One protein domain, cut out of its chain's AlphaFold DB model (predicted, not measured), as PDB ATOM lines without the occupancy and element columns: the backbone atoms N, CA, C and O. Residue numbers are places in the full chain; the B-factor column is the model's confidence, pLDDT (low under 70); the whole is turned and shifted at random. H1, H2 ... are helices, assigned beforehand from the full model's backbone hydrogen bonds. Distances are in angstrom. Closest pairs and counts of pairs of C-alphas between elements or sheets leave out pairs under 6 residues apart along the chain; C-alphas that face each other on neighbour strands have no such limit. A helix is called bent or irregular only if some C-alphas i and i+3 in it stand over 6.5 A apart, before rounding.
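Overview. This is residues 5 to 145 of the 149 residues of an uncharacterized protein of Chitinophaga sp. 1303 (UniProt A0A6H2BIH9). Look first for one long helix, H4, with H2 side by side along part of it and H6 packed on its other side; a helical hairpin of H7 and H8 crosses over H4 and H2, and H1 packs between H4 and H8. The short helices H3 and H5 sit near opposite ends of H4. The printed part has 141 residues with eight named helices, H1 to H8 along the chain, and no named strand: all helix. It is compact, with a radius of gyration of the C-alphas of 16.1 A, and spans 48 by 32 by 23 A.

Arrangement. Begin at H4, residues 42 to 71; its residues 52 to 63 alone touch H2, residues 17 to 32, at a shallow tilt of 7 degrees, opposite ways, closest at C-alphas Phe 63 and Lys 17, 6.3 A. Its residues 54 to 65 alone touch H6, residues 86 to 98, closest at C-alphas Ala 61 and His 88, 4.6 A. H7, residues 101 to 120, and H8, residues 125 to 144, form a hairpin at a shallow tilt of 14 degrees. H7 touches H2 with residues 111 to 115 alone, about perpendicular at 75 degrees, closest at C-alphas Ile 114 and Val 31, 6.4 A. H1, residues 5 to 11, touches residues 137 to 142 of H8 alone, closest at C-alphas Ile 11 and Phe 138, 5.3 A. Every O i to N i+4 pair is within hydrogen-bond range in H1, H2, H4, H5, residues 79 to 84, and H6, against 15 of 16 in H7 and in H8; H3, residues 35 to 38, is too short for one.

Along the chain. Find C-alpha 42 at (94.682, -116.773, -1.705); from there H4 runs 43.3 A to C-alpha 71 at (79.170, -76.365, -2.981). H7 measures 30.0 A and is irregular, with C-alphas 117 and 120 7.1 A apart; H8 measures 29.2 A.

Size, cuts and confidence. The farthest C-alphas, Asn 79 and Glu 120, are 50.7 A apart. The printed part has no cut and no long link; pLDDT is under 70 at residues 118 to 123 and 125.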
ATOM      1  N   LEU A   5      89.602 -77.949  -8.983       92.75
ATOM      2  CA  LEU A   5      88.239 -78.121  -9.485       92.75
ATOM      3  C   LEU A   5      88.225 -78.351 -11.002       92.75
ATOM      4  O   LEU A   5      87.475 -79.202 -11.486       92.75
ATOM      5  N   THR A   6      89.047 -77.620 -11.756       92.69
ATOM      6  CA  THR A   6      89.208 -77.827 -13.200       92.69
ATOM      7  C   THR A   6      89.690 -79.244 -13.514       92.69
ATOM      8  O   THR A   6      89.137 -79.887 -14.411       92.69
ATOM      9  N   ASP A   7      90.673 -79.766 -12.782       91.88
ATOM     10  CA  ASP A   7      91.188 -81.117 -13.023       91.88
ATOM     11  C   ASP A   7      90.190 -82.205 -12.606       91.88
ATOM     12  O   ASP A   7      89.933 -83.125 -13.388       91.88
ATOM     13  N   LEU A   8      89.514 -82.047 -11.463       91.81
ATOM     14  CA  LEU A   8      88.438 -82.944 -11.032       91.81
ATOM     15  C   LEU A   8      87.268 -82.964 -12.027       91.81
ATOM     16  O   LEU A   8      86.720 -84.029 -12.322       91.81
ATOM     17  N   LYS A   9      86.889 -81.813 -12.594       92.00
ATOM     18  CA  LYS A   9      85.853 -81.739 -13.637       92.00
ATOM     19  C   LYS A   9      86.254 -82.488 -14.902       92.00
ATOM     20  O   LYS A   9      85.406 -83.167 -15.467       92.00
ATOM     21  N   LYS A  10      87.516 -82.395 -15.332       90.00
ATOM     22  CA  LYS A  10      88.003 -83.114 -16.521       90.00
ATOM     23  C   LYS A  10      87.960 -84.624 -16.324       90.00
ATOM     24  O   LYS A  10      87.422 -85.321 -17.176       90.00
ATOM     25  N   ILE A  11      88.482 -85.123 -15.202       90.12
ATOM     26  CA  ILE A  11      88.540 -86.575 -14.974       90.12
ATOM     27  C   ILE A  11      87.152 -87.171 -14.720       90.12
ATOM     28  O   ILE A  11      86.898 -88.309 -15.088       90.12
ATOM     29  N   THR A  12      86.214 -86.403 -14.157       90.31
ATOM     30  CA  THR A  12      84.846 -86.871 -13.859       90.31
ATOM     31  C   THR A  12      83.805 -86.460 -14.908       90.31
ATOM     32  O   THR A  12      82.610 -86.568 -14.649       90.31
ATOM     33  N   LEU A  13      84.232 -85.958 -16.074       83.06
ATOM     34  CA  LEU A  13      83.358 -85.285 -17.045       83.06
ATOM     35  C   LEU A  13      82.248 -86.183 -17.604       83.06
ATOM     36  O   LEU A  13      81.135 -85.720 -17.842       83.06
ATOM     37  N   TYR A  14      82.563 -87.452 -17.845       79.12
ATOM     38  CA  TYR A  14      81.737 -88.338 -18.665       79.12
ATOM     39  C   TYR A  14      80.753 -89.194 -17.865       79.12
ATOM     40  O   TYR A  14      80.036 -90.001 -18.448       79.12
ATOM     41  N   THR A  15      80.722 -89.060 -16.537       84.69
ATOM     42  CA  THR A  15      79.978 -89.989 -15.685       84.69
ATOM     43  C   THR A  15      79.566 -89.375 -14.350       84.69
ATOM     44  O   THR A  15      80.165 -88.419 -13.852       84.69
ATOM     45  N   THR A  16      78.534 -89.955 -13.744       90.00
ATOM     46  CA  THR A  16      78.173 -89.671 -12.354       90.00
ATOM     47  C   THR A  16      78.945 -90.592 -11.415       90.00
ATOM     48  O   THR A  16      79.409 -91.662 -11.812       90.00
ATOM     49  N   LYS A  17      79.038 -90.213 -10.136       92.25
ATOM     50  CA  LYS A  17      79.613 -91.073  -9.096       92.25
ATOM     51  C   LYS A  17      78.953 -92.453  -9.091       92.25
ATOM     52  O   LYS A  17      79.646 -93.466  -9.050       92.25
ATOM     53  N   GLN A  18      77.620 -92.473  -9.137       92.00
ATOM     54  CA  GLN A  18      76.825 -93.694  -9.108       92.00
ATOM     55  C   GLN A  18      77.113 -94.564 -10.332       92.00
ATOM     56  O   GLN A  18      77.526 -95.705 -10.165       92.00
ATOM     57  N   SER A  19      76.990 -94.005 -11.538       88.12
ATOM     58  CA  SER A  19      77.201 -94.755 -12.782       88.12
ATOM     59  C   SER A  19      78.619 -95.321 -12.878       88.12
ATOM     60  O   SER A  19      78.799 -96.459 -13.294       88.12
ATOM     61  N   LEU A  20      79.633 -94.561 -12.449       88.31
ATOM     62  CA  LEU A  20      81.013 -95.046 -12.427       88.31
ATOM     63  C   LEU A  20      81.216 -96.185 -11.424       88.31
ATOM     64  O   LEU A  20      81.902 -97.158 -11.721       88.31
ATOM     65  N   THR A  21      80.605 -96.062 -10.246       89.81
ATOM     66  CA  THR A  21      80.673 -97.070  -9.183       89.81
ATOM     67  C   THR A  21      79.994 -98.369  -9.612       89.81
ATOM     68  O   THR A  21      80.574 -99.440  -9.455       89.81
ATOM     69  N   GLU A  22      78.788 -98.282 -10.177       89.69
ATOM     70  CA  GLU A  22      78.038 -99.427 -10.705       89.69
ATOM     71  C   GLU A  22      78.827-100.136 -11.805       89.69
ATOM     72  O   GLU A  22      79.004-101.351 -11.751       89.69
ATOM     73  N   TYR A  23      79.389 -99.372 -12.743       85.81
ATOM     74  CA  TYR A  23      80.159 -99.941 -13.839       85.81
ATOM     75  C   TYR A  23      81.464-100.601 -13.362       85.81
ATOM     76  O   TYR A  23      81.782-101.710 -13.785       85.81
ATOM     77  N   CYS A  24      82.196 -99.999 -12.413       86.88
ATOM     78  CA  CYS A  24      83.336-100.677 -11.782       86.88
ATOM     79  C   CYS A  24      82.926-101.996 -11.121       86.88
ATOM     80  O   CYS A  24      83.632-102.992 -11.258       86.88
ATOM     81  N   TRP A  25      81.801-102.014 -10.400       89.62
ATOM     82  CA  TRP A  25      81.305-103.228  -9.756       89.62
ATOM     83  C   TRP A  25      80.952-104.319 -10.756       89.62
ATOM     84  O   TRP A  25      81.261-105.483 -10.506       89.62
ATOM     85  N   GLU A  26      80.342-103.960 -11.880       86.69
ATOM     86  CA  GLU A  26      80.041-104.892 -12.962       86.69
ATOM     87  C   GLU A  26      81.324-105.522 -13.520       86.69
ATOM     88  O   GLU A  26      81.453-106.747 -13.531       86.69
ATOM     89  N   LEU A  27      82.322-104.700 -13.868       84.94
ATOM     90  CA  LEU A  27      83.614-105.187 -14.361       84.94
ATOM     91  C   LEU A  27      84.325-106.081 -13.337       84.94
ATOM     92  O   LEU A  27      84.831-107.149 -13.686       84.94
ATOM     93  N   PHE A  28      84.338-105.685 -12.062       88.06
ATOM     94  CA  PHE A  28      84.914-106.499 -10.994       88.06
ATOM     95  C   PHE A  28      84.172-107.818 -10.809       88.06
ATOM     96  O   PHE A  28      84.813-108.844 -10.609       88.06
ATOM     97  N   THR A  29      82.845-107.816 -10.914       88.00
ATOM     98  CA  THR A  29      82.035-109.034 -10.806       88.00
ATOM     99  C   THR A  29      82.372-110.006 -11.929       88.00
ATOM    100  O   THR A  29      82.583-111.187 -11.659       88.00
ATOM    101  N   ILE A  30      82.492-109.526 -13.168       84.75
ATOM    102  CA  ILE A  30      82.870-110.361 -14.318       84.75
ATOM    103  C   ILE A  30      84.254-110.970 -14.102       84.75
ATOM    104  O   ILE A  30      84.426-112.178 -14.241       84.75
ATOM    105  N   VAL A  31      85.237-110.161 -13.700       86.31
ATOM    106  CA  VAL A  31      86.595-110.663 -13.467       86.31
ATOM    107  C   VAL A  31      86.625-111.677 -12.321       86.31
ATOM    108  O   VAL A  31      87.205-112.747 -12.476       86.31
ATOM    109  N   LEU A  32      85.970-111.389 -11.195       86.44
ATOM    110  CA  LEU A  32      85.960-112.266 -10.020       86.44
ATOM    111  C   LEU A  32      85.146-113.554 -10.213       86.44
ATOM    112  O   LEU A  32      85.376-114.516  -9.486       86.44
ATOM    113  N   SER A  33      84.211-113.575 -11.165       86.94
ATOM    114  CA  SER A  33      83.428-114.764 -11.539       86.94
ATOM    115  C   SER A  33      83.987-115.509 -12.755       86.94
ATOM    116  O   SER A  33      83.390-116.489 -13.203       86.94
ATOM    117  N   SER A  34      85.118-115.058 -13.300       85.94
ATOM    118  CA  SER A  34      85.750-115.689 -14.456       85.94
ATOM    119  C   SER A  34      86.405-117.029 -14.111       85.94
ATOM    120  O   SER A  34      86.857-117.252 -12.986       85.94
ATOM    121  N   SER A  35      86.549-117.898 -15.115       85.12
ATOM    122  CA  SER A  35      87.274-119.167 -14.982       85.12
ATOM    123  C   SER A  35      88.747-118.969 -14.615       85.12
ATOM    124  O   SER A  35      89.366-119.807 -13.964       85.12
ATOM    125  N   GLU A  36      89.323-117.829 -14.991       85.00
ATOM    126  CA  GLU A  36      90.651-117.414 -14.567       85.00
ATOM    127  C   GLU A  36      90.716-117.186 -13.052       85.00
ATOM    128  O   GLU A  36      91.694-117.595 -12.420       85.00
ATOM    129  N   ALA A  37      89.681-116.583 -12.458       85.31
ATOM    130  CA  ALA A  37      89.607-116.339 -11.019       85.31
ATOM    131  C   ALA A  37      89.416-117.624 -10.193       85.31
ATOM    132  O   ALA A  37      89.871-117.695  -9.042       85.31
ATOM    133  N   ASP A  38      88.839-118.678 -10.780       86.56
ATOM    134  CA  ASP A  38      88.771-120.001 -10.147       86.56
ATOM    135  C   ASP A  38      90.171-120.558  -9.848       86.56
ATOM    136  O   ASP A  38      90.386-121.178  -8.803       86.56
ATOM    137  N   GLY A  39      91.143-120.266 -10.719       87.56
ATOM    138  CA  GLY A  39      92.546-120.653 -10.555       87.56
ATOM    139  C   GLY A  39      93.348-119.781  -9.583       87.56
ATOM    140  O   GLY A  39      94.507-120.094  -9.304       87.56
ATOM    141  N   TRP A  40      92.781-118.687  -9.063       88.88
ATOM    142  CA  TRP A  40      93.522-117.759  -8.210       88.88
ATOM    143  C   TRP A  40      93.798-118.326  -6.823       88.88
ATOM    144  O   TRP A  40      92.890-118.719  -6.085       88.88
ATOM    145  N   GLY A  41      95.065-118.252  -6.417       88.25
ATOM    146  CA  GLY A  41      95.471-118.518  -5.043       88.25
ATOM    147  C   GLY A  41      95.005-117.425  -4.072       88.25
ATOM    148  O   GLY A  41      94.628-116.321  -4.466       88.25
ATOM    149  N   MET A  42      95.104-117.701  -2.768       89.19
ATOM    150  CA  MET A  42      94.682-116.773  -1.705       89.19
ATOM    151  C   MET A  42      95.305-115.373  -1.841       89.19
ATOM    152  O   MET A  42      94.624-114.370  -1.641       89.19
ATOM    153  N   ARG A  43      96.583-115.290  -2.235       84.06
ATOM    154  CA  ARG A  43      97.281-114.011  -2.436       84.06
ATOM    155  C   ARG A  43      96.641-113.162  -3.538       84.06
ATOM    156  O   ARG A  43      96.393-111.986  -3.306       84.06
ATOM    157  N   GLN A  44      96.353-113.754  -4.695       81.88
ATOM    158  CA  GLN A  44      95.756-113.049  -5.835       81.88
ATOM    159  C   GLN A  44      94.338-112.575  -5.512       81.88
ATOM    160  O   GLN A  44      93.991-111.434  -5.800       81.88
ATOM    161  N   ARG A  45      93.545-113.406  -4.825       84.00
ATOM    162  CA  ARG A  45      92.204-113.021  -4.358       84.00
ATOM    163  C   ARG A  45      92.254-111.842  -3.387       84.00
ATOM    164  O   ARG A  45      91.481-110.901  -3.532       84.00
ATOM    165  N   ASN A  46      93.192-111.855  -2.440       82.44
ATOM    166  CA  ASN A  46      93.380-110.735  -1.519       82.44
ATOM    167  C   ASN A  46      93.805-109.458  -2.255       82.44
ATOM    168  O   ASN A  46      93.261-108.394  -1.973       82.44
ATOM    169  N   GLN A  47      94.729-109.559  -3.216       80.56
ATOM    170  CA  GLN A  47      95.141-108.423  -4.046       80.56
ATOM    171  C   GLN A  47      93.963-107.849  -4.840       80.56
ATOM    172  O   GLN A  47      93.757-106.642  -4.820       80.56
ATOM    173  N   ALA A  48      93.138-108.702  -5.450       82.06
ATOM    174  CA  ALA A  48      91.944-108.276  -6.171       82.06
ATOM    175  C   ALA A  48      90.937-107.547  -5.263       82.06
ATOM    176  O   ALA A  48      90.418-106.499  -5.635       82.06
ATOM    177  N   ILE A  49      90.692-108.053  -4.048       83.62
ATOM    178  CA  ILE A  49      89.799-107.405  -3.071       83.62
ATOM    179  C   ILE A  49      90.332-106.029  -2.659       83.62
ATOM    180  O   ILE A  49      89.569-105.060  -2.616       83.62
ATOM    181  N   LEU A  50      91.631-105.934  -2.356       81.75
ATOM    182  CA  LEU A  50      92.274-104.666  -2.007       81.75
ATOM    183  C   LEU A  50      92.167-103.672  -3.163       81.75
ATOM    184  O   LEU A  50      91.759-102.534  -2.952       81.75
ATOM    185  N   PHE A  51      92.430-104.124  -4.387       80.81
ATOM    186  CA  PHE A  51      92.325-103.309  -5.591       80.81
ATOM    187  C   PHE A  51      90.910-102.752  -5.795       80.81
ATOM    188  O   PHE A  51      90.739-101.541  -5.947       80.81
ATOM    189  N   CYS A  52      89.878-103.599  -5.696       86.31
ATOM    190  CA  CYS A  52      88.483-103.160  -5.774       86.31
ATOM    191  C   CYS A  52      88.167-102.097  -4.714       86.31
ATOM    192  O   CYS A  52      87.547-101.074  -5.012       86.31
ATOM    193  N   ARG A  53      88.621-102.308  -3.472       85.56
ATOM    194  CA  ARG A  53      88.420-101.358  -2.373       85.56
ATOM    195  C   ARG A  53      89.103-100.018  -2.652       85.56
ATOM    196  O   ARG A  53      88.466 -98.979  -2.477       85.56
ATOM    197  N   PHE A  54      90.355-100.034  -3.107       83.56
ATOM    198  CA  PHE A  54      91.096 -98.821  -3.454       83.56
ATOM    199  C   PHE A  54      90.398 -98.022  -4.547       83.56
ATOM    200  O   PHE A  54      90.229 -96.809  -4.409       83.56
ATOM    201  N   PHE A  55      89.915 -98.692  -5.593       85.81
ATOM    202  CA  PHE A  55      89.210 -98.043  -6.696       85.81
ATOM    203  C   PHE A  55      87.941 -97.340  -6.224       85.81
ATOM    204  O   PHE A  55      87.733 -96.164  -6.522       85.81
ATOM    205  N   MET A  56      87.130 -98.027  -5.420       89.56
ATOM    206  CA  MET A  56      85.889 -97.464  -4.886       89.56
ATOM    207  C   MET A  56      86.155 -96.274  -3.960       89.56
ATOM    208  O   MET A  56      85.491 -95.241  -4.063       89.56
ATOM    209  N   ASN A  57      87.153 -96.376  -3.082       89.81
ATOM    210  CA  ASN A  57      87.548 -95.278  -2.200       89.81
ATOM    211  C   ASN A  57      88.043 -94.057  -2.983       89.81
ATOM    212  O   ASN A  57      87.703 -92.925  -2.641       89.81
ATOM    213  N   THR A  58      88.792 -94.295  -4.053       88.12
ATOM    214  CA  THR A  58      89.376 -93.259  -4.907       88.12
ATOM    215  C   THR A  58      88.310 -92.537  -5.737       88.12
ATOM    216  O   THR A  58      88.302 -91.307  -5.796       88.12
ATOM    217  N   ILE A  59      87.341 -93.274  -6.295       91.88
ATOM    218  CA  ILE A  59      86.154 -92.695  -6.945       91.88
ATOM    219  C   ILE A  59      85.384 -91.828  -5.948       91.88
ATOM    220  O   ILE A  59      85.082 -90.668  -6.233       91.88
ATOM    221  N   ASN A  60      85.108 -92.362  -4.755       91.88
ATOM    222  CA  ASN A  60      84.421 -91.621  -3.701       91.88
ATOM    223  C   ASN A  60      85.158 -90.325  -3.350       91.88
ATOM    224  O   ASN A  60      84.527 -89.275  -3.303       91.88
ATOM    225  N   ALA A  61      86.478 -90.382  -3.154       91.19
ATOM    226  CA  ALA A  61      87.287 -89.213  -2.830       91.19
ATOM    227  C   ALA A  61      87.223 -88.143  -3.929       91.19
ATOM    228  O   ALA A  61      86.950 -86.980  -3.633       91.19
ATOM    229  N   ALA A  62      87.402 -88.526  -5.197       93.12
ATOM    230  CA  ALA A  62      87.376 -87.590  -6.321       93.12
ATOM    231  C   ALA A  62      86.040 -86.843  -6.439       93.12
ATOM    232  O   ALA A  62      86.018 -85.619  -6.600       93.12
ATOM    233  N   PHE A  63      84.920 -87.565  -6.338       94.81
ATOM    234  CA  PHE A  63      83.596 -86.950  -6.420       94.81
ATOM    235  C   PHE A  63      83.273 -86.110  -5.181       94.81
ATOM    236  O   PHE A  63      82.816 -84.983  -5.357       94.81
ATOM    237  N   SER A  64      83.587 -86.582  -3.968       94.12
ATOM    238  CA  SER A  64      83.389 -85.803  -2.737       94.12
ATOM    239  C   SER A  64      84.166 -84.483  -2.766       94.12
ATOM    240  O   SER A  64      83.603 -83.434  -2.460       94.12
ATOM    241  N   MET A  65      85.436 -84.500  -3.196       93.31
ATOM    242  CA  MET A  65      86.234 -83.275  -3.342       93.31
ATOM    243  C   MET A  65      85.608 -82.314  -4.356       93.31
ATOM    244  O   MET A  65      85.460 -81.126  -4.080       93.31
ATOM    245  N   LYS A  66      85.198 -82.823  -5.525       94.62
ATOM    246  CA  LYS A  66      84.567 -82.005  -6.569       94.62
ATOM    247  C   LYS A  66      83.279 -81.355  -6.066       94.62
ATOM    248  O   LYS A  66      83.059 -80.171  -6.300       94.62
ATOM    249  N   GLU A  67      82.424 -82.134  -5.412       94.81
ATOM    250  CA  GLU A  67      81.138 -81.676  -4.891       94.81
ATOM    251  C   GLU A  67      81.323 -80.616  -3.803       94.81
ATOM    252  O   GLU A  67      80.652 -79.588  -3.858       94.81
ATOM    253  N   ALA A  68      82.274 -80.804  -2.885       94.12
ATOM    254  CA  ALA A  68      82.586 -79.831  -1.841       94.12
ATOM    255  C   ALA A  68      83.113 -78.503  -2.414       94.12
ATOM    256  O   ALA A  68      82.642 -77.432  -2.037       94.12
ATOM    257  N   LEU A  69      84.023 -78.563  -3.393       94.25
ATOM    258  CA  LEU A  69      84.532 -77.373  -4.084       94.25
ATOM    259  C   LEU A  69      83.418 -76.614  -4.820       94.25
ATOM    260  O   LEU A  69      83.360 -75.389  -4.758       94.25
ATOM    261  N   ILE A  70      82.501 -77.326  -5.485       94.75
ATOM    262  CA  ILE A  70      81.345 -76.707  -6.151       94.75
ATOM    263  C   ILE A  70      80.397 -76.079  -5.126       94.75
ATOM    264  O   ILE A  70      79.965 -74.945  -5.323       94.75
ATOM    265  N   ARG A  71      80.078 -76.805  -4.048       96.06
ATOM    266  CA  ARG A  71      79.170 -76.365  -2.981       96.06
ATOM    267  C   ARG A  71      79.646 -75.062  -2.342       96.06
ATOM    268  O   ARG A  71      78.838 -74.160  -2.142       96.06
ATOM    269  N   ASP A  72      80.949 -74.954  -2.097       94.88
ATOM    270  CA  ASP A  72      81.546 -73.812  -1.400       94.88
ATOM    271  C   ASP A  72      82.068 -72.735  -2.373       94.88
ATOM    272  O   ASP A  72      82.630 -71.726  -1.949       94.88
ATOM    273  N   ASN A  73      81.853 -72.923  -3.683       94.56
ATOM    274  CA  ASN A  73      82.307 -72.040  -4.760       94.56
ATOM    275  C   ASN A  73      83.829 -71.775  -4.731       94.56
ATOM    276  O   ASN A  73      84.296 -70.646  -4.894       94.56
ATOM    277  N   LEU A  74      84.603 -72.839  -4.515       93.75
ATOM    278  CA  LEU A  74      86.060 -72.839  -4.434       93.75
ATOM    279  C   LEU A  74      86.676 -73.558  -5.636       93.75
ATOM    280  O   LEU A  74      86.103 -74.489  -6.194       93.75
ATOM    281  N   THR A  75      87.880 -73.144  -6.020       92.56
ATOM    282  CA  THR A  75      88.661 -73.799  -7.083       92.56
ATOM    283  C   THR A  75      89.749 -74.725  -6.540       92.56
ATOM    284  O   THR A  75      90.138 -75.663  -7.228       92.56
ATOM    285  N   ASN A  76      90.199 -74.510  -5.298       91.56
ATOM    286  CA  ASN A  76      91.209 -75.312  -4.601       91.56
ATOM    287  C   ASN A  76      90.778 -75.609  -3.159       91.56
ATOM    288  O   ASN A  76      89.870 -74.961  -2.628       91.56
ATOM    289  N   LEU A  77      91.444 -76.584  -2.533       89.81
ATOM    290  CA  LEU A  77      91.248 -76.892  -1.118       89.81
ATOM    291  C   LEU A  77      91.677 -75.711  -0.239       89.81
ATOM    292  O   LEU A  77      92.533 -74.905  -0.596       89.81
ATOM    293  N   ASN A  78      91.056 -75.626   0.930       89.75
ATOM    294  CA  ASN A  78      91.460 -74.747   2.017       89.75
ATOM    295  C   ASN A  78      91.433 -75.545   3.327       89.75
ATOM    296  O   ASN A  78      90.915 -76.661   3.365       89.75
ATOM    297  N   ASN A  79      91.916 -74.958   4.421       88.12
ATOM    298  CA  ASN A  79      91.952 -75.631   5.725       88.12
ATOM    299  C   ASN A  79      90.583 -76.147   6.207       88.12
ATOM    300  O   ASN A  79      90.514 -77.175   6.877       88.12
ATOM    301  N   SER A  80      89.487 -75.452   5.877       88.50
ATOM    302  CA  SER A  80      88.138 -75.872   6.278       88.50
ATOM    303  C   SER A  80      87.723 -77.153   5.554       88.50
ATOM    304  O   SER A  80      87.318 -78.121   6.195       88.50
ATOM    305  N   LEU A  81      87.878 -77.180   4.227       88.50
ATOM    306  CA  LEU A  81      87.585 -78.352   3.406       88.50
ATOM    307  C   LEU A  81      88.569 -79.496   3.650       88.50
ATOM    308  O   LEU A  81      88.164 -80.651   3.610       88.50
ATOM    309  N   GLY A  82      89.837 -79.197   3.940       86.69
ATOM    310  CA  GLY A  82      90.834 -80.205   4.298       86.69
ATOM    311  C   GLY A  82      90.411 -81.022   5.520       86.69
ATOM    312  O   GLY A  82      90.522 -82.246   5.511       86.69
ATOM    313  N   ASN A  83      89.835 -80.366   6.532       87.12
ATOM    314  CA  ASN A  83      89.301 -81.047   7.714       87.12
ATOM    315  C   ASN A  83      88.034 -81.857   7.404       87.12
ATOM    316  O   ASN A  83      87.898 -82.983   7.876       87.12
ATOM    317  N   GLU A  84      87.112 -81.314   6.604       88.81
ATOM    318  CA  GLU A  84      85.901 -82.037   6.189       88.81
ATOM    319  C   GLU A  84      86.239 -83.298   5.381       88.81
ATOM    320  O   GLU A  84      85.655 -84.364   5.585       88.81
ATOM    321  N   LEU A  85      87.201 -83.184   4.468       91.31
ATOM    322  CA  LEU A  85      87.559 -84.218   3.504       91.31
ATOM    323  C   LEU A  85      88.723 -85.092   3.978       91.31
ATOM    324  O   LEU A  85      89.221 -85.894   3.192       91.31
ATOM    325  N   GLN A  86      89.139 -84.992   5.243       90.88
ATOM    326  CA  GLN A  86      90.345 -85.641   5.766       90.88
ATOM    327  C   GLN A  86      90.409 -87.142   5.439       90.88
ATOM    328  O   GLN A  86      91.443 -87.638   5.004       90.88
ATOM    329  N   VAL A  87      89.295 -87.866   5.591       89.50
ATOM    330  CA  VAL A  87      89.223 -89.305   5.272       89.50
ATOM    331  C   VAL A  87      89.403 -89.559   3.773       89.50
ATOM    332  O   VAL A  87      90.075 -90.506   3.375       89.50
ATOM    333  N   HIS A  88      88.815 -88.718   2.924       90.25
ATOM    334  CA  HIS A  88      88.944 -88.836   1.473       90.25
ATOM    335  C   HIS A  88      90.361 -88.516   0.996       90.25
ATOM    336  O   HIS A  88      90.868 -89.205   0.113       90.25
ATOM    337  N   LEU A  89      90.996 -87.513   1.604       89.06
ATOM    338  CA  LEU A  89      92.382 -87.145   1.333       89.06
ATOM    339  C   LEU A  89      93.335 -88.257   1.771       89.06
ATOM    340  O   LEU A  89      94.149 -88.686   0.963       89.06
ATOM    341  N   ALA A  90      93.156 -88.809   2.973       87.69
ATOM    342  CA  ALA A  90      93.955 -89.932   3.462       87.69
ATOM    343  C   ALA A  90      93.845 -91.165   2.548       87.69
ATOM    344  O   ALA A  90      94.860 -91.739   2.171       87.69
ATOM    345  N   ASN A  91      92.632 -91.527   2.114       85.31
ATOM    346  CA  ASN A  91      92.435 -92.637   1.174       85.31
ATOM    347  C   ASN A  91      93.138 -92.394  -0.175       85.31
ATOM    348  O   ASN A  91      93.617 -93.332  -0.809       85.31
ATOM    349  N   LEU A  92      93.161 -91.144  -0.648       84.31
ATOM    350  CA  LEU A  92      93.815 -90.787  -1.905       84.31
ATOM    351  C   LEU A  92      95.345 -90.753  -1.762       84.31
ATOM    352  O   LEU A  92      96.051 -91.108  -2.703       84.31
ATOM    353  N   GLU A  93      95.859 -90.354  -0.601       85.38
ATOM    354  CA  GLU A  93      97.280 -90.442  -0.264       85.38
ATOM    355  C   GLU A  93      97.750 -91.892  -0.139       85.38
ATOM    356  O   GLU A  93      98.787 -92.225  -0.706       85.38
ATOM    357  N   GLU A  94      96.976 -92.759   0.520       81.88
ATOM    358  CA  GLU A  94      97.210 -94.212   0.583       81.88
ATOM    359  C   GLU A  94      97.273 -94.802  -0.830       81.88
ATOM    360  O   GLU A  94      98.231 -95.473  -1.199       81.88
ATOM    361  N   TYR A  95      96.319 -94.439  -1.691       78.44
ATOM    362  CA  TYR A  95      96.346 -94.836  -3.096       78.44
ATOM    363  C   TYR A  95      97.603 -94.339  -3.839       78.44
ATOM    364  O   TYR A  95      98.153 -95.060  -4.667       78.44
ATOM    365  N   ARG A  96      98.098 -93.128  -3.562       80.38
ATOM    366  CA  ARG A  96      99.321 -92.600  -4.201       80.38
ATOM    367  C   ARG A  96     100.601 -93.255  -3.698       80.38
ATOM    368  O   ARG A  96     101.563 -93.319  -4.462       80.38
ATOM    369  N   SER A  97     100.637 -93.645  -2.427       78.44
ATOM    370  CA  SER A  97     101.837 -94.154  -1.759       78.44
ATOM    371  C   SER A  97     101.986 -95.667  -1.882       78.44
ATOM    372  O   SER A  97     103.112 -96.145  -2.003       78.44
ATOM    373  N   GLU A  98     100.880 -96.410  -1.881       73.44
ATOM    374  CA  GLU A  98     100.889 -97.875  -1.896       73.44
ATOM    375  C   GLU A  98     100.813 -98.469  -3.302       73.44
ATOM    376  O   GLU A  98     101.236 -99.605  -3.510       73.44
ATOM    377  N   VAL A  99     100.290 -97.720  -4.278       70.25
ATOM    378  CA  VAL A  99     100.119 -98.219  -5.644       70.25
ATOM    379  C   VAL A  99     101.289 -97.774  -6.520       70.25
ATOM    380  O   VAL A  99     101.404 -96.610  -6.920       70.25
ATOM    381  N   ASP A 100     102.152 -98.720  -6.875       76.06
ATOM    382  CA  ASP A 100     103.140 -98.522  -7.933       76.06
ATOM    383  C   ASP A 100     102.436 -98.349  -9.299       76.06
ATOM    384  O   ASP A 100     101.418 -98.993  -9.566       76.06
ATOM    385  N   VAL A 101     102.919 -97.426 -10.150       73.25
ATOM    386  CA  VAL A 101     102.276 -97.164 -11.459       73.25
ATOM    387  C   VAL A 101     102.316 -98.420 -12.316       73.25
ATOM    388  O   VAL A 101     101.302 -98.779 -12.906       73.25
ATOM    389  N   ASP A 102     103.465 -99.089 -12.364       75.25
ATOM    390  CA  ASP A 102     103.676-100.244 -13.223       75.25
ATOM    391  C   ASP A 102     102.840-101.424 -12.720       75.25
ATOM    392  O   ASP A 102     102.242-102.140 -13.522       75.25
ATOM    393  N   GLU A 103     102.714-101.594 -11.398       74.19
ATOM    394  CA  GLU A 103     101.788-102.579 -10.827       74.19
ATOM    395  C   GLU A 103     100.332-102.257 -11.182       74.19
ATOM    396  O   GLU A 103      99.588-103.149 -11.590       74.19
ATOM    397  N   MET A 104      99.917-100.990 -11.095       76.38
ATOM    398  CA  MET A 104      98.566-100.577 -11.479       76.38
ATOM    399  C   MET A 104      98.269-100.864 -12.949       76.38
ATOM    400  O   MET A 104      97.190-101.365 -13.273       76.38
ATOM    401  N   GLU A 105      99.200-100.528 -13.841       78.56
ATOM    402  CA  GLU A 105      99.046-100.785 -15.268       78.56
ATOM    403  C   GLU A 105      98.969-102.286 -15.550       78.56
ATOM    404  O   GLU A 105      98.079-102.712 -16.283       78.56
ATOM    405  N   GLN A 106      99.801-103.098 -14.892       77.94
ATOM    406  CA  GLN A 106      99.737-104.558 -14.995       77.94
ATOM    407  C   GLN A 106      98.399-105.118 -14.502       77.94
ATOM    408  O   GLN A 106      97.847-106.028 -15.127       77.94
ATOM    409  N   PHE A 107      97.848-104.578 -13.412       76.62
ATOM    410  CA  PHE A 107      96.516-104.958 -12.947       76.62
ATOM    411  C   PHE A 107      95.443-104.579 -13.970       76.62
ATOM    412  O   PHE A 107      94.612-105.421 -14.311       76.62
ATOM    413  N   PHE A 108      95.477-103.361 -14.516       79.00
ATOM    414  CA  PHE A 108      94.550-102.955 -15.573       79.00
ATOM    415  C   PHE A 108      94.640-103.854 -16.803       79.00
ATOM    416  O   PHE A 108      93.604-104.284 -17.308       79.00
ATOM    417  N   ASP A 109      95.845-104.170 -17.263       80.19
ATOM    418  CA  ASP A 109      96.061-105.001 -18.444       80.19
ATOM    419  C   ASP A 109      95.594-106.443 -18.200       80.19
ATOM    420  O   ASP A 109      94.918-107.031 -19.048       80.19
ATOM    421  N   GLY A 110      95.862-106.996 -17.012       79.75
ATOM    422  CA  GLY A 110      95.393-108.324 -16.612       79.75
ATOM    423  C   GLY A 110      93.867-108.423 -16.544       79.75
ATOM    424  O   GLY A 110      93.285-109.366 -17.082       79.75
ATOM    425  N   TYR A 111      93.203-107.430 -15.946       80.06
ATOM    426  CA  TYR A 111      91.737-107.366 -15.887       80.06
ATOM    427  C   TYR A 111      91.137-107.164 -17.280       80.06
ATOM    428  O   TYR A 111      90.181-107.847 -17.644       80.06
ATOM    429  N   SER A 112      91.731-106.282 -18.085       80.56
ATOM    430  CA  SER A 112      91.305-106.028 -19.463       80.56
ATOM    431  C   SER A 112      91.405-107.291 -20.315       80.56
ATOM    432  O   SER A 112      90.479-107.597 -21.057       80.56
ATOM    433  N   ALA A 113      92.477-108.074 -20.172       82.69
ATOM    434  CA  ALA A 113      92.639-109.336 -20.889       82.69
ATOM    435  C   ALA A 113      91.557-110.368 -20.529       82.69
ATOM    436  O   ALA A 113      91.091-111.087 -21.411       82.69
ATOM    437  N   ILE A 114      91.133-110.436 -19.262       82.38
ATOM    438  CA  ILE A 114      90.013-111.294 -18.841       82.38
ATOM    439  C   ILE A 114      88.709-110.778 -19.456       82.38
ATOM    440  O   ILE A 114      87.995-111.539 -20.101       82.38
ATOM    441  N   LEU A 115      88.424-109.480 -19.344       81.75
ATOM    442  CA  LEU A 115      87.207-108.877 -19.897       81.75
ATOM    443  C   LEU A 115      87.105-109.065 -21.422       81.75
ATOM    444  O   LEU A 115      86.039-109.404 -21.928       81.75
ATOM    445  N   PHE A 116      88.223-108.937 -22.144       80.56
ATOM    446  CA  PHE A 116      88.301-109.161 -23.591       80.56
ATOM    447  C   PHE A 116      88.224-110.634 -24.010       80.56
ATOM    448  O   PHE A 116      87.889-110.925 -25.150       80.56
ATOM    449  N   LYS A 117      88.468-111.598 -23.117       76.31
ATOM    450  CA  LYS A 117      88.160-113.012 -23.405       76.31
ATOM    451  C   LYS A 117      86.666-113.311 -23.308       76.31
ATOM    452  O   LYS A 117      86.169-114.177 -24.019       76.31
ATOM    453  N   TYR A 118      85.956-112.584 -22.448       68.81
ATOM    454  CA  TYR A 118      84.504-112.681 -22.285       68.81
ATOM    455  C   TYR A 118      83.727-111.781 -23.278       68.81
ATOM    456  O   TYR A 118      82.493-111.853 -23.325       68.81
ATOM    457  N   GLU A 119      84.432-110.991 -24.112       61.78
ATOM    458  CA  GLU A 119      83.873-110.109 -25.162       61.78
ATOM    459  C   GLU A 119      82.934-110.838 -26.126       61.78
ATOM    460  O   GLU A 119      81.998-110.219 -26.624       61.78
ATOM    461  N   GLU A 120      83.119-112.138 -26.376       54.38
ATOM    462  CA  GLU A 120      82.298-112.860 -27.358       54.38
ATOM    463  C   GLU A 120      80.819-113.023 -26.948       54.38
ATOM    464  O   GLU A 120      80.019-113.479 -27.764       54.38
ATOM    465  N   SER A 121      80.408-112.636 -25.727       53.81
ATOM    466  CA  SER A 121      79.031-112.885 -25.251       53.81
ATOM    467  C   SER A 121      78.279-111.748 -24.545       53.81
ATOM    468  O   SER A 121      77.062-111.875 -24.412       53.81
ATOM    469  N   LEU A 122      78.922-110.657 -24.091       55.59
ATOM    470  CA  LEU A 122      78.268-109.712 -23.155       55.59
ATOM    471  C   LEU A 122      78.414-108.205 -23.457       55.59
ATOM    472  O   LEU A 122      77.548-107.445 -23.030       55.59
ATOM    473  N   PHE A 123      79.432-107.747 -24.204       60.06
ATOM    474  CA  PHE A 123      79.664-106.310 -24.451       60.06
ATOM    475  C   PHE A 123      79.975-105.997 -25.916       60.06
ATOM    476  O   PHE A 123      80.597-106.789 -26.618       60.06
ATOM    477  N   ASP A 124      79.616-104.790 -26.358       71.00
ATOM    478  CA  ASP A 124      80.229-104.205 -27.550       71.00
ATOM    479  C   ASP A 124      81.716-103.933 -27.267       71.00
ATOM    480  O   ASP A 124      82.065-103.110 -26.414       71.00
ATOM    481  N   SER A 125      82.585-104.635 -27.995       69.69
ATOM    482  CA  SER A 125      84.045-104.560 -27.868       69.69
ATOM    483  C   SER A 125      84.597-103.131 -27.921       69.69
ATOM    484  O   SER A 125      85.547-102.787 -27.212       69.69
ATOM    485  N   LEU A 126      83.982-102.253 -28.721       78.19
ATOM    486  CA  LEU A 126      84.398-100.859 -28.821       78.19
ATOM    487  C   LEU A 126      84.061-100.094 -27.537       78.19
ATOM    488  O   LEU A 126      84.910 -99.383 -26.995       78.19
ATOM    489  N   SER A 127      82.845-100.278 -27.030       77.19
ATOM    490  CA  SER A 127      82.373 -99.656 -25.793       77.19
ATOM    491  C   SER A 127      83.211-100.081 -24.582       77.19
ATOM    492  O   SER A 127      83.603 -99.235 -23.780       77.19
ATOM    493  N   LEU A 128      83.571-101.365 -24.474       80.38
ATOM    494  CA  LEU A 128      84.437-101.862 -23.401       80.38
ATOM    495  C   LEU A 128      85.849-101.251 -23.468       80.38
ATOM    496  O   LEU A 128      86.378-100.799 -22.451       80.38
ATOM    497  N   ARG A 129      86.443-101.163 -24.667       81.56
ATOM    498  CA  ARG A 129      87.764-100.539 -24.877       81.56
ATOM    499  C   ARG A 129      87.780 -99.066 -24.488       81.56
ATOM    500  O   ARG A 129      88.705 -98.627 -23.804       81.56
ATOM    501  N   ILE A 130      86.761 -98.313 -24.904       82.56
ATOM    502  CA  ILE A 130      86.629 -96.890 -24.565       82.56
ATOM    503  C   ILE A 130      86.530 -96.723 -23.047       82.56
ATOM    504  O   ILE A 130      87.244 -95.899 -22.475       82.56
ATOM    505  N   SER A 131      85.704 -97.530 -22.382       82.94
ATOM    506  CA  SER A 131      85.504 -97.408 -20.939       82.94
ATOM    507  C   SER A 131      86.741 -97.795 -20.127       82.94
ATOM    508  O   SER A 131      87.095 -97.089 -19.185       82.94
ATOM    509  N   LEU A 132      87.450 -98.865 -20.505       83.50
ATOM    510  CA  LEU A 132      88.713 -99.246 -19.861       83.50
ATOM    511  C   LEU A 132      89.795 -98.176 -20.055       83.50
ATOM    512  O   LEU A 132      90.510 -97.844 -19.109       83.50
ATOM    513  N   SER A 133      89.868 -97.572 -21.246       85.44
ATOM    514  CA  SER A 133      90.766 -96.439 -21.498       85.44
ATOM    515  C   SER A 133      90.418 -95.230 -20.629       85.44
ATOM    516  O   SER A 133      91.324 -94.579 -20.109       85.44
ATOM    517  N   TYR A 134      89.128 -94.926 -20.460       86.69
ATOM    518  CA  TYR A 134      88.678 -93.853 -19.574       86.69
ATOM    519  C   TYR A 134      89.049 -94.133 -18.115       86.69
ATOM    520  O   TYR A 134      89.550 -93.241 -17.435       86.69
ATOM    521  N   PHE A 135      88.867 -95.367 -17.638       85.25
ATOM    522  CA  PHE A 135      89.273 -95.741 -16.286       85.25
ATOM    523  C   PHE A 135      90.762 -95.555 -16.058       85.25
ATOM    524  O   PHE A 135      91.150 -94.895 -15.096       85.25
ATOM    525  N   LYS A 136      91.596 -96.092 -16.953       85.31
ATOM    526  CA  LYS A 136      93.045 -95.942 -16.844       85.31
ATOM    527  C   LYS A 136      93.424 -94.458 -16.750       85.31
ATOM    528  O   LYS A 136      94.103 -94.061 -15.809       85.31
ATOM    529  N   ASP A 137      92.885 -93.618 -17.636       87.31
ATOM    530  CA  ASP A 137      93.127 -92.168 -17.618       87.31
ATOM    531  C   ASP A 137      92.634 -91.492 -16.321       87.31
ATOM    532  O   ASP A 137      93.366 -90.694 -15.734       87.31
ATOM    533  N   PHE A 138      91.442 -91.847 -15.823       88.88
ATOM    534  CA  PHE A 138      90.895 -91.338 -14.558       88.88
ATOM    535  C   PHE A 138      91.863 -91.577 -13.395       88.88
ATOM    536  O   PHE A 138      92.225 -90.640 -12.678       88.88
ATOM    537  N   PHE A 139      92.306 -92.820 -13.222       86.12
ATOM    538  CA  PHE A 139      93.129 -93.238 -12.090       86.12
ATOM    539  C   PHE A 139      94.567 -92.719 -12.176       86.12
ATOM    540  O   PHE A 139      95.124 -92.271 -11.164       86.12
ATOM    541  N   THR A 140      95.145 -92.700 -13.379       85.81
ATOM    542  CA  THR A 140      96.471 -92.126 -13.622       85.81
ATOM    543  C   THR A 140      96.471 -90.619 -13.376       85.81
ATOM    544  O   THR A 140      97.368 -90.109 -12.707       85.81
ATOM    545  N   ARG A 141      95.458 -89.878 -13.847       88.00
ATOM    546  CA  ARG A 141      95.387 -88.423 -13.626       88.00
ATOM    547  C   ARG A 141      95.121 -88.064 -12.175       88.00
ATOM    548  O   ARG A 141      95.760 -87.158 -11.653       88.00
ATOM    549  N   LEU A 142      94.211 -88.771 -11.513       86.62
ATOM    550  CA  LEU A 142      93.852 -88.508 -10.120       86.62
ATOM    551  C   LEU A 142      95.038 -88.692  -9.161       86.62
ATOM    552  O   LEU A 142      95.181 -87.948  -8.188       86.62
ATOM    553  N   ARG A 143      95.945 -89.623  -9.475       84.19
ATOM    554  CA  ARG A 143      97.226 -89.775  -8.777       84.19
ATOM    555  C   ARG A 143      98.100 -88.516  -8.859       84.19
ATOM    556  O   ARG A 143      98.793 -88.202  -7.899       84.19
ATOM    557  N   LEU A 144      98.070 -87.806  -9.987       84.62
ATOM    558  CA  LEU A 144      98.932 -86.651 -10.273       84.62
ATOM    559  C   LEU A 144      98.355 -85.308  -9.806       84.62
ATOM    560  O   LEU A 144      99.045 -84.296  -9.885       84.62
ATOM    561  N   ILE A 145      97.100 -85.281  -9.349       84.88
ATOM    562  CA  ILE A 145      96.445 -84.052  -8.892       84.88
ATOM    563  C   ILE A 145      97.203 -83.444  -7.700       84.88
ATOM    564  O   ILE A 145      97.555 -84.142  -6.753       84.88
TER     565      ILE A 145